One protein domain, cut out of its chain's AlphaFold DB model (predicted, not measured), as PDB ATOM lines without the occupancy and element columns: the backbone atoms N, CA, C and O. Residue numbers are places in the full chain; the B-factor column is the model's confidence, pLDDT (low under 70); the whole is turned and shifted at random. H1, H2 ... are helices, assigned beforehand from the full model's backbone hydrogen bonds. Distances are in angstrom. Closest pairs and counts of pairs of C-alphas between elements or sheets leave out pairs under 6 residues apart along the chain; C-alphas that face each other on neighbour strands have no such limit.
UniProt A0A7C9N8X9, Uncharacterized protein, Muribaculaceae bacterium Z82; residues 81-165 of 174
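This is residues 81 to 165 of the 174 residues of an uncharacterized protein of Muribaculaceae bacterium Z82 (UniProt A0A7C9N8X9). Two long helices, H1 and H4, cross steeply as an X, and the short helix H2 packs on H4. H3, also short, comes just before H4 and makes a corner with it, while a long loop runs from the end of H1 to H2. The printed part has 85 residues with four named helices, H1 to H4 in order, and no named strand: all helix. It is compact and rounded, with a radius of gyration of the C-alphas of 12.9 A and spans of 32 by 32 by 22 A.

Begin with H1, residues 82 to 102: its residues 90 to 97 alone touch H4, residues 147 to 165, at a steep tilt of 62 degrees, opposite ways, and the closest C-alphas, of Glu 93 and Gln 151, are 5.2 A apart. H2, residues 123 to 131, touches residues 153 to 157 of H4, closest at the C-alphas of Val 125 and Thr 154, 5.9 A. H1 and H2 are close but not clearly touching, with the C-alphas of Met 86 and Leu 124 closest at 7.4 A. H3, residues 138 to 144, and H4 only just touch, with 3 pairs of C-alphas within 8 A, only at the corner by their link; C-alphas 144 and 150 are closest at 5.4 A. H2 and H3 are near each other; H1 and H3 are apart. In H1, H2, H3 and H4 every O i to N i+4 pair is within hydrogen-bond range.

Find C-alpha 82 at (43.217, 42.598, -51.626), where H1 begins its 30.5 A. H2 measures 12.5 A and H3 9.9 A. H4 runs 26.5 A to C-alpha 165 at (46.437, 44.479, -33.789).

The farthest C-alphas, of Asp 81 and Ala 112, are 36.7 A apart. The printed part has no cut; the link from H1 to H2, residues 103 to 122, is long. Look for pLDDT under 70 at residues 104, 113 to 115 and 165.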
ATOM      1  N   ASP A  81      45.080  46.428 -53.571       89.19
ATOM      2  CA  ASP A  81      45.339  45.725 -52.312       89.19
ATOM      3  C   ASP A  81      44.122  44.881 -51.891       89.19
ATOM      4  O   ASP A  81      43.087  45.398 -51.451       89.19
ATOM      5  N   CYS A  82      44.254  43.557 -52.012       86.25
ATOM      6  CA  CYS A  82      43.217  42.598 -51.626       86.25
ATOM      7  C   CYS A  82      42.890  42.641 -50.126       86.25
ATOM      8  O   CYS A  82      41.720  42.533 -49.758       86.25
ATOM      9  N   SER A  83      43.885  42.850 -49.258       85.81
ATOM     10  CA  SER A  83      43.684  42.941 -47.806       85.81
ATOM     11  C   SER A  83      42.848  44.172 -47.454       85.81
ATOM     12  O   SER A  83      41.927  44.098 -46.637       85.81
ATOM     13  N   MET A  84      43.100  45.303 -48.120       87.19
ATOM     14  CA  MET A  84      42.278  46.498 -47.948       87.19
ATOM     15  C   MET A  84      40.838  46.278 -48.421       87.19
ATOM     16  O   MET A  84      39.915  46.634 -47.693       87.19
ATOM     17  N   ARG A  85      40.613  45.648 -49.583       88.75
ATOM     18  CA  ARG A  85      39.250  45.335 -50.066       88.75
ATOM     19  C   ARG A  85      38.489  44.429 -49.097       88.75
ATOM     20  O   ARG A  85      37.310  44.645 -48.837       88.75
ATOM     21  N   MET A  86      39.179  43.459 -48.514       85.69
ATOM     22  CA  MET A  86      38.609  42.545 -47.530       85.69
ATOM     23  C   MET A  86      38.170  43.281 -46.253       85.69
ATOM     24  O   MET A  86      37.043  43.105 -45.787       85.69
ATOM     25  N   ARG A  87      39.011  44.197 -45.748       86.88
ATOM     26  CA  ARG A  87      38.649  45.098 -44.638       86.88
ATOM     27  C   ARG A  87      37.489  46.023 -44.994       86.88
ATOM     28  O   ARG A  87      36.640  46.278 -44.151       86.88
ATOM     29  N   HIS A  88      37.417  46.512 -46.231       90.44
ATOM     30  CA  HIS A  88      36.287  47.330 -46.671       90.44
ATOM     31  C   HIS A  88      34.959  46.563 -46.546       90.44
ATOM     32  O   HIS A  88      33.988  47.104 -46.012       90.44
ATOM     33  N   SER A  89      34.915  45.302 -46.990       86.31
ATOM     34  CA  SER A  89      33.726  44.453 -46.847       86.31
ATOM     35  C   SER A  89      33.336  44.268 -45.379       86.31
ATOM     36  O   SER A  89      32.171  44.428 -45.026       86.31
ATOM     37  N   MET A  90      34.315  44.031 -44.502       86.81
ATOM     38  CA  MET A  90      34.092  43.931 -43.058       86.81
ATOM     39  C   MET A  90      33.502  45.221 -42.468       86.81
ATOM     40  O   MET A  90      32.468  45.192 -41.800       86.81
ATOM     41  N   LEU A  91      34.114  46.371 -42.756       89.50
ATOM     42  CA  LEU A  91      33.649  47.668 -42.264       89.50
ATOM     43  C   LEU A  91      32.273  48.054 -42.828       89.50
ATOM     44  O   LEU A  91      31.532  48.808 -42.195       89.50
ATOM     45  N   THR A  92      31.902  47.524 -43.995       89.38
ATOM     46  CA  THR A  92      30.559  47.689 -44.566       89.38
ATOM     47  C   THR A  92      29.499  46.995 -43.707       89.38
ATOM     48  O   THR A  92      28.440  47.579 -43.465       89.38
ATOM     49  N   GLU A  93      29.788  45.810 -43.166       87.69
ATOM     50  CA  GLU A  93      28.886  45.144 -42.216       87.69
ATOM     51  C   GLU A  93      28.834  45.876 -40.868       87.69
ATOM     52  O   GLU A  93      27.749  46.075 -40.319       87.69
ATOM     53  N   VAL A  94      29.972  46.394 -40.385       89.06
ATOM     54  CA  VAL A  94      30.020  47.252 -39.183       89.06
ATOM     55  C   VAL A  94      29.148  48.493 -39.353       89.06
ATOM     56  O   VAL A  94      28.369  48.846 -38.463       89.06
ATOM     57  N   LYS A  95      29.221  49.142 -40.521       89.50
ATOM     58  CA  LYS A  95      28.348  50.267 -40.865       89.50
ATOM     59  C   LYS A  95      26.878  49.858 -40.804       89.50
ATOM     60  O   LYS A  95      26.086  50.616 -40.252       89.50
ATOM     61  N   ALA A  96      26.510  48.694 -41.342       85.69
ATOM     62  CA  ALA A  96      25.130  48.218 -41.317       85.69
ATOM     63  C   ALA A  96      24.616  48.036 -39.878       85.69
ATOM     64  O   ALA A  96      23.560  48.570 -39.539       85.69
ATOM     65  N   VAL A  97      25.400  47.391 -39.007       86.12
ATOM     66  CA  VAL A  97      25.057  47.204 -37.584       86.12
ATOM     67  C   VAL A  97      24.917  48.538 -36.851       86.12
ATOM     68  O   VAL A  97      23.923  48.765 -36.156       86.12
ATOM     69  N   ARG A  98      25.871  49.459 -37.041       85.69
ATOM     70  CA  ARG A  98      25.811  50.814 -36.469       85.69
ATOM     71  C   ARG A  98      24.552  51.554 -36.926       85.69
ATOM     72  O   ARG A  98      23.884  52.192 -36.111       85.69
ATOM     73  N   SER A  99      24.227  51.465 -38.216       82.81
ATOM     74  CA  SER A  99      23.048  52.107 -38.798       82.81
ATOM     75  C   SER A  99      21.736  51.536 -38.253       82.81
ATOM     76  O   SER A  99      20.778  52.288 -38.076       82.81
ATOM     77  N   CYS A 100      21.672  50.241 -37.925       79.50
ATOM     78  CA  CYS A 100      20.475  49.663 -37.312       79.50
ATOM     79  C   CYS A 100      20.121  50.360 -35.991       79.50
ATOM     80  O   CYS A 100      18.992  50.817 -35.797       79.50
ATOM     81  N   ARG A 101      21.124  50.551 -35.123       71.19
ATOM     82  CA  ARG A 101      20.957  51.239 -33.835       71.19
ATOM     83  C   ARG A 101      20.508  52.694 -33.987       71.19
ATOM     84  O   ARG A 101      19.735  53.157 -33.148       71.19
ATOM     85  N   SER A 102      20.981  53.403 -35.018       72.12
ATOM     86  CA  SER A 102      20.637  54.815 -35.252       72.12
ATOM     87  C   SER A 102      19.262  55.015 -35.884       72.12
ATOM     88  O   SER A 102      18.626  56.030 -35.626       72.12
ATOM     89  N   HIS A 103      18.791  54.065 -36.695       71.44
ATOM     90  CA  HIS A 103      17.471  54.130 -37.332       71.44
ATOM     91  C   HIS A 103      16.363  53.452 -36.507       71.44
ATOM     92  O   HIS A 103      15.242  53.326 -36.987       71.44
ATOM     93  N   GLY A 104      16.667  52.992 -35.287       67.44
ATOM     94  CA  GLY A 104      15.711  52.293 -34.421       67.44
ATOM     95  C   GLY A 104      15.317  50.901 -34.926       67.44
ATOM     96  O   GLY A 104      14.376  50.304 -34.408       67.44
ATOM     97  N   THR A 105      16.026  50.357 -35.922       74.75
ATOM     98  CA  THR A 105      15.768  49.004 -36.415       74.75
ATOM     99  C   THR A 105      16.479  47.995 -35.517       74.75
ATOM    100  O   THR A 105      17.687  48.060 -35.286       74.75
ATOM    101  N   CYS A 106      15.716  47.059 -34.955       71.38
ATOM    102  CA  CYS A 106      16.263  46.062 -34.046       71.38
ATOM    103  C   CYS A 106      17.019  44.982 -34.830       71.38
ATOM    104  O   CYS A 106      16.419  44.228 -35.593       71.38
ATOM    105  N   LEU A 107      18.331  44.882 -34.608       73.62
ATOM    106  CA  LEU A 107      19.198  43.871 -35.224       73.62
ATOM    107  C   LEU A 107      18.813  42.432 -34.831       73.62
ATOM    108  O   LEU A 107      19.067  41.500 -35.586       73.62
ATOM    109  N   ILE A 108      18.183  42.260 -33.664       79.12
ATOM    110  CA  ILE A 108      17.716  40.961 -33.156       79.12
ATOM    111  C   ILE A 108      16.484  40.477 -33.934       79.12
ATOM    112  O   ILE A 108      16.250  39.271 -34.051       79.12
ATOM    113  N   ASN A 109      15.707  41.406 -34.501       80.81
ATOM    114  CA  ASN A 109      14.504  41.066 -35.243       80.81
ATOM    115  C   ASN A 109      14.862  40.202 -36.460       80.81
ATOM    116  O   ASN A 109      15.652  40.622 -37.298       80.81
ATOM    117  N   GLY A 110      14.294  39.001 -36.564       76.44
ATOM    118  CA  GLY A 110      14.554  38.075 -37.666       76.44
ATOM    119  C   GLY A 110      15.873  37.294 -37.583       76.44
ATOM    120  O   GLY A 110      16.347  36.812 -38.610       76.44
ATOM    121  N   LEU A 111      16.469  37.145 -36.391       80.94
ATOM    122  CA  LEU A 111      17.537  36.157 -36.146       80.94
ATOM    123  C   LEU A 111      17.018  34.709 -36.151       80.94
ATOM    124  O   LEU A 111      17.739  33.801 -36.556       80.94
ATOM    125  N   ALA A 112      15.770  34.499 -35.718       74.00
ATOM    126  CA  ALA A 112      15.106  33.193 -35.741       74.00
ATOM    127  C   ALA A 112      14.549  32.828 -37.129       74.00
ATOM    128  O   ALA A 112      14.223  31.673 -37.390       74.00
ATOM    129  N   GLU A 113      14.440  33.810 -38.027       69.94
ATOM    130  CA  GLU A 113      13.980  33.579 -39.391       69.94
ATOM    131  C   GLU A 113      15.074  32.842 -40.177       69.94
ATOM    132  O   GLU A 113      16.203  33.323 -40.301       69.94
ATOM    133  N   GLY A 114      14.732  31.691 -40.761       62.50
ATOM    134  CA  GLY A 114      15.618  30.885 -41.612       62.50
ATOM    135  C   GLY A 114      15.912  31.503 -42.985       62.50
ATOM    136  O   GLY A 114      16.151  30.774 -43.943       62.50
ATOM    137  N   LYS A 115      15.850  32.833 -43.109       64.75
ATOM    138  CA  LYS A 115      16.106  33.534 -44.367       64.75
ATOM    139  C   LYS A 115      17.583  33.411 -44.724       64.75
ATOM    140  O   LYS A 115      18.446  33.902 -43.993       64.75
ATOM    141  N   SER A 116      17.851  32.780 -45.862       72.12
ATOM    142  CA  SER A 116      19.166  32.787 -46.490       72.12
ATOM    143  C   SER A 116      19.480  34.189 -47.002       72.12
ATOM    144  O   SER A 116      18.679  34.802 -47.704       72.12
ATOM    145  N   SER A 117      20.649  34.697 -46.646       78.81
ATOM    146  CA  SER A 117      21.201  35.920 -47.190       78.81
ATOM    147  C   SER A 117      21.564  35.699 -48.651       78.81
ATOM    148  O   SER A 117      22.146  34.676 -49.000       78.81
ATOM    149  N   GLU A 118      21.265  36.691 -49.483       80.25
ATOM    150  CA  GLU A 118      21.762  36.780 -50.862       80.25
ATOM    151  C   GLU A 118      23.279  37.021 -50.916       80.25
ATOM    152  O   GLU A 118      23.901  36.856 -51.960       80.25
ATOM    153  N   TYR A 119      23.880  37.413 -49.790       80.00
ATOM    154  CA  TYR A 119      25.292  37.737 -49.691       80.00
ATOM    155  C   TYR A 119      26.080  36.590 -49.065       80.00
ATOM    156  O   TYR A 119      25.700  36.012 -48.038       80.00
ATOM    157  N   GLU A 120      27.236  36.316 -49.658       81.12
ATOM    158  CA  GLU A 120      28.195  35.375 -49.103       81.12
ATOM    159  C   GLU A 120      28.811  35.902 -47.804       81.12
ATOM    160  O   GLU A 120      29.004  37.103 -47.600       81.12
ATOM    161  N   THR A 121      29.147  34.974 -46.909       82.69
ATOM    162  CA  THR A 121      29.884  35.313 -45.691       82.69
ATOM    163  C   THR A 121      31.301  35.763 -46.057       82.69
ATOM    164  O   THR A 121      31.986  35.028 -46.770       82.69
ATOM    165  N   PRO A 122      31.788  36.911 -45.549       81.50
ATOM    166  CA  PRO A 122      33.144  37.370 -45.836       81.50
ATOM    167  C   PRO A 122      34.203  36.329 -45.447       81.50
ATOM    168  O   PRO A 122      34.140  35.755 -44.359       81.50
ATOM    169  N   HIS A 123      35.215  36.125 -46.297       83.31
ATOM    170  CA  HIS A 123      36.255  35.109 -46.075       83.31
ATOM    171  C   HIS A 123      36.974  35.257 -44.723       83.31
ATOM    172  O   HIS A 123      37.147  34.263 -44.025       83.31
ATOM    173  N   LEU A 124      37.303  36.487 -44.298       82.75
ATOM    174  CA  LEU A 124      37.898  36.748 -42.971       82.75
ATOM    175  C   LEU A 124      37.060  36.182 -41.835       82.75
ATOM    176  O   LEU A 124      37.592  35.668 -40.868       82.75
ATOM    177  N   VAL A 125      35.738  36.273 -41.947       87.56
ATOM    178  CA  VAL A 125      34.831  35.773 -40.914       87.56
ATOM    179  C   VAL A 125      34.824  34.251 -40.921       87.56
ATOM    180  O   VAL A 125      34.700  33.619 -39.876       87.56
ATOM    181  N   ILE A 126      34.975  33.639 -42.097       88.44
ATOM    182  CA  ILE A 126      35.089  32.189 -42.213       88.44
ATOM    183  C   ILE A 126      36.383  31.692 -41.554       88.44
ATOM    184  O   ILE A 126      36.351  30.686 -40.838       88.44
ATOM    185  N   GLU A 127      37.487  32.390 -41.786       88.12
ATOM    186  CA  GLU A 127      38.794  32.121 -41.189       88.12
ATOM    187  C   GLU A 127      38.757  32.335 -39.672       88.12
ATOM    188  O   GLU A 127      38.950  31.373 -38.931       88.12
ATOM    189  N   TRP A 128      38.324  33.515 -39.223       90.94
ATOM    190  CA  TRP A 128      38.176  33.886 -37.812       90.94
ATOM    191  C   TRP A 128      37.331  32.882 -37.021       90.94
ATOM    192  O   TRP A 128      37.717  32.431 -35.946       90.94
ATOM    193  N   LEU A 129      36.193  32.444 -37.575       92.00
ATOM    194  CA  LEU A 129      35.369  31.403 -36.953       92.00
ATOM    195  C   LEU A 129      36.133  30.082 -36.791       92.00
ATOM    196  O   LEU A 129      35.946  29.375 -35.805       92.00
ATOM    197  N   SER A 130      36.962  29.721 -37.767       90.94
ATOM    198  CA  SER A 130      37.722  28.470 -37.730       90.94
ATOM    199  C   SER A 130      38.857  28.541 -36.703       90.94
ATOM    200  O   SER A 130      39.044  27.579 -35.962       90.94
ATOM    201  N   GLU A 131      39.534  29.689 -36.598       90.00
ATOM    202  CA  GLU A 131      40.538  29.981 -35.562       90.00
ATOM    203  C   GLU A 131      39.946  29.899 -34.148       90.00
ATOM    204  O   GLU A 131      40.573  29.365 -33.238       90.00
ATOM    205  N   HIS A 132      38.690  30.321 -33.981       90.00
ATOM    206  CA  HIS A 132      37.956  30.266 -32.712       90.00
ATOM    207  C   HIS A 132      37.230  28.925 -32.470       90.00
ATOM    208  O   HIS A 132      36.341  28.830 -31.623       90.00
ATOM    209  N   GLY A 133      37.577  27.867 -33.214       90.00
ATOM    210  CA  GLY A 133      37.084  26.504 -32.979       90.00
ATOM    211  C   GLY A 133      35.698  26.186 -33.557       90.00
ATOM    212  O   GLY A 133      35.181  25.080 -33.361       90.00
ATOM    213  N   PHE A 134      35.082  27.094 -34.322       89.62
ATOM    214  CA  PHE A 134      33.799  26.837 -34.977       89.62
ATOM    215  C   PHE A 134      33.990  26.037 -36.271       89.62
ATOM    216  O   PHE A 134      34.212  26.587 -37.350       89.62
ATOM    217  N   LYS A 135      33.829  24.712 -36.192       87.44
ATOM    218  CA  LYS A 135      33.919  23.802 -37.352       87.44
ATOM    219  C   LYS A 135      32.933  24.174 -38.470       87.44
ATOM    220  O   LYS A 135      31.814  24.625 -38.210       87.44
ATOM    221  N   SER A 136      33.315  23.918 -39.722       83.38
ATOM    222  CA  SER A 136      32.539  24.164 -40.954       83.38
ATOM    223  C   SER A 136      31.336  23.215 -41.143       83.38
ATOM    224  O   SER A 136      31.081  22.695 -42.226       83.38
ATOM    225  N   GLY A 137      30.559  22.981 -40.085       87.12
ATOM    226  CA  GLY A 137      29.395  22.098 -40.101       87.12
ATOM    227  C   GLY A 137      28.107  22.755 -40.611       87.12
ATOM    228  O   GLY A 137      27.985  23.980 -40.702       87.12
ATOM    229  N   LYS A 138      27.085  21.919 -40.847       85.56
ATOM    230  CA  LYS A 138      25.702  22.336 -41.147       85.56
ATOM    231  C   LYS A 138      25.162  23.449 -40.223       85.56
ATOM    232  O   LYS A 138      24.644  24.420 -40.770       85.56
ATOM    233  N   PRO A 139      25.307  23.398 -38.878       85.56
ATOM    234  CA  PRO A 139      24.757  24.443 -38.007       85.56
ATOM    235  C   PRO A 139      25.439  25.801 -38.203       85.56
ATOM    236  O   PRO A 139      24.763  26.829 -38.211       85.56
ATOM    237  N   ARG A 140      26.761  25.820 -38.421       87.81
ATOM    238  CA  ARG A 140      27.503  27.048 -38.727       87.81
ATOM    239  C   ARG A 140      27.023  27.642 -40.046       87.81
ATOM    240  O   ARG A 140      26.706  28.823 -40.087       87.81
ATOM    241  N   ARG A 141      26.915  26.829 -41.103       85.50
ATOM    242  CA  ARG A 141      26.429  27.290 -42.416       85.50
ATOM    243  C   ARG A 141      24.988  27.801 -42.355       85.50
ATOM    244  O   ARG A 141      24.697  28.815 -42.970       85.50
ATOM    245  N   ALA A 142      24.116  27.150 -41.587       86.19
ATOM    246  CA  ALA A 142      22.740  27.603 -41.391       86.19
ATOM    247  C   ALA A 142      22.682  28.962 -40.671       86.19
ATOM    248  O   ALA A 142      22.020  29.880 -41.144       86.19
ATOM    249  N   LYS A 143      23.436  29.129 -39.574       87.44
ATOM    250  CA  LYS A 143      23.500  30.399 -38.829       87.44
ATOM    251  C   LYS A 143      24.126  31.526 -39.646       87.44
ATOM    252  O   LYS A 143      23.570  32.618 -39.691       87.44
ATOM    253  N   MET A 144      25.239  31.250 -40.324       88.56
ATOM    254  CA  MET A 144      25.902  32.196 -41.228       88.56
ATOM    255  C   MET A 144      25.123  32.412 -42.528       88.56
ATOM    256  O   MET A 144      25.452  33.310 -43.288       88.56
ATOM    257  N   GLY A 145      24.072  31.633 -42.782       86.06
ATOM    258  CA  GLY A 145      23.097  31.921 -43.821       86.06
ATOM    259  C   GLY A 145      22.220  33.122 -43.473       86.06
ATOM    260  O   GLY A 145      21.717  33.761 -44.380       86.06
ATOM    261  N   ASN A 146      22.058  33.489 -42.199       88.44
ATOM    262  CA  ASN A 146      21.265  34.654 -41.813       88.44
ATOM    263  C   ASN A 146      22.105  35.943 -41.890       88.44
ATOM    264  O   ASN A 146      23.143  36.060 -41.237       88.44
ATOM    265  N   ARG A 147      21.625  36.948 -42.637       87.06
ATOM    266  CA  ARG A 147      22.331  38.229 -42.855       87.06
ATOM    267  C   ARG A 147      22.677  38.974 -41.560       87.06
ATOM    268  O   ARG A 147      23.750  39.557 -41.454       87.06
ATOM    269  N   ARG A 148      21.786  38.959 -40.569       86.62
ATOM    270  CA  ARG A 148      21.984  39.667 -39.292       86.62
ATOM    271  C   ARG A 148      23.020  38.957 -38.434       86.62
ATOM    272  O   ARG A 148      23.856  39.607 -37.812       86.62
ATOM    273  N   THR A 149      23.021  37.626 -38.470       89.38
ATOM    274  CA  THR A 149      24.082  36.821 -37.860       89.38
ATOM    275  C   THR A 149      25.426  37.094 -38.529       89.38
ATOM    276  O   THR A 149      26.397  37.344 -37.823       89.38
ATOM    277  N   GLN A 150      25.494  37.119 -39.868       89.44
ATOM    278  CA  GLN A 150      26.725  37.481 -40.586       89.44
ATOM    279  C   GLN A 150      27.250  38.844 -40.130       89.44
ATOM    280  O   GLN A 150      28.425  38.967 -39.800       89.44
ATOM    281  N   GLN A 151      26.375  39.845 -40.057       89.69
ATOM    282  CA  GLN A 151      26.699  41.200 -39.617       89.69
ATOM    283  C   GLN A 151      27.260  41.252 -38.196       89.69
ATOM    284  O   GLN A 151      28.315  41.838 -37.972       89.69
ATOM    285  N   LEU A 152      26.594  40.586 -37.252       89.88
ATOM    286  CA  LEU A 152      27.040  40.491 -35.862       89.88
ATOM    287  C   LEU A 152      28.408  39.824 -35.736       89.88
ATOM    288  O   LEU A 152      29.306  40.372 -35.105       89.88
ATOM    289  N   VAL A 153      28.578  38.658 -36.361       91.69
ATOM    290  CA  VAL A 153      29.841  37.914 -36.300       91.69
ATOM    291  C   VAL A 153      30.962  38.698 -36.987       91.69
ATOM    292  O   VAL A 153      32.077  38.730 -36.482       91.69
ATOM    293  N   THR A 154      30.666  39.399 -38.085       91.62
ATOM    294  CA  THR A 154      31.641  40.272 -38.758       91.62
ATOM    295  C   THR A 154      32.086  41.421 -37.855       91.62
ATOM    296  O   THR A 154      33.274  41.724 -37.808       91.62
ATOM    297  N   CYS A 155      31.168  42.038 -37.105       90.94
ATOM    298  CA  CYS A 155      31.519  43.063 -36.122       90.94
ATOM    299  C   CYS A 155      32.401  42.517 -34.997       90.94
ATOM    300  O   CYS A 155      33.354  43.186 -34.612       90.94
ATOM    301  N   LEU A 156      32.104  41.318 -34.487       91.50
ATOM    302  CA  LEU A 156      32.917  40.678 -33.448       91.50
ATOM    303  C   LEU A 156      34.326  40.368 -33.956       91.50
ATOM    304  O   LEU A 156      35.296  40.731 -33.304       91.50
ATOM    305  N   ALA A 157      34.439  39.798 -35.157       90.81
ATOM    306  CA  ALA A 157      35.729  39.566 -35.797       90.81
ATOM    307  C   ALA A 157      36.503  40.875 -36.035       90.81
ATOM    308  O   ALA A 157      37.726  40.893 -35.972       90.81
ATOM    309  N   ALA A 158      35.802  41.982 -36.311       89.19
ATOM    310  CA  ALA A 158      36.428  43.287 -36.540       89.19
ATOM    311  C   ALA A 158      36.977  43.883 -35.251       89.19
ATOM    312  O   ALA A 158      38.054  44.476 -35.261       89.19
ATOM    313  N   LEU A 159      36.235  43.716 -34.158       89.69
ATOM    314  CA  LEU A 159      36.667  44.127 -32.835       89.69
ATOM    315  C   LEU A 159      37.900  43.326 -32.410       89.69
ATOM    316  O   LEU A 159      38.917  43.926 -32.078       89.69
ATOM    317  N   ASP A 160      37.846  42.003 -32.536       89.50
ATOM    318  CA  ASP A 160      38.954  41.111 -32.195       89.50
ATOM    319  C   ASP A 160      40.215  41.388 -33.044       89.50
ATOM    320  O   ASP A 160      41.304  41.543 -32.496       89.50
ATOM    321  N   ASP A 161      40.093  41.583 -34.368       84.75
ATOM    322  CA  ASP A 161      41.231  42.008 -35.210       84.75
ATOM    323  C   ASP A 161      41.776  43.380 -34.776       84.75
ATOM    324  O   ASP A 161      42.990  43.592 -34.803       84.75
ATOM    325  N   SER A 162      40.917  44.308 -34.339       81.38
ATOM    326  CA  SER A 162      41.352  45.632 -33.875       81.38
ATOM    327  C   SER A 162      42.092  45.581 -32.532       81.38
ATOM    328  O   SER A 162      43.122  46.241 -32.380       81.38
ATOM    329  N   GLU A 163      41.627  44.753 -31.595       81.38
ATOM    330  CA  GLU A 163      42.233  44.560 -30.276       81.38
ATOM    331  C   GLU A 163      43.554  43.786 -30.386       81.38
ATOM    332  O   GLU A 163      44.577  44.211 -29.841       81.38
ATOM    333  N   ASN A 164      43.589  42.722 -31.193       72.75
ATOM    334  CA  ASN A 164      44.790  41.912 -31.401       72.75
ATOM    335  C   ASN A 164      45.862  42.629 -32.243       72.75
ATOM    336  O   ASN A 164      47.060  42.369 -32.089       72.75
ATOM    337  N   ARG A 165      45.480  43.587 -33.103       60.78
ATOM    338  CA  ARG A 165      46.437  44.479 -33.789       60.78
ATOM    339  C   ARG A 165      47.036  45.538 -32.875       60.78
ATOM    340  O   ARG A 165      48.167  45.939 -33.139       60.78
TER     341      ARG A 165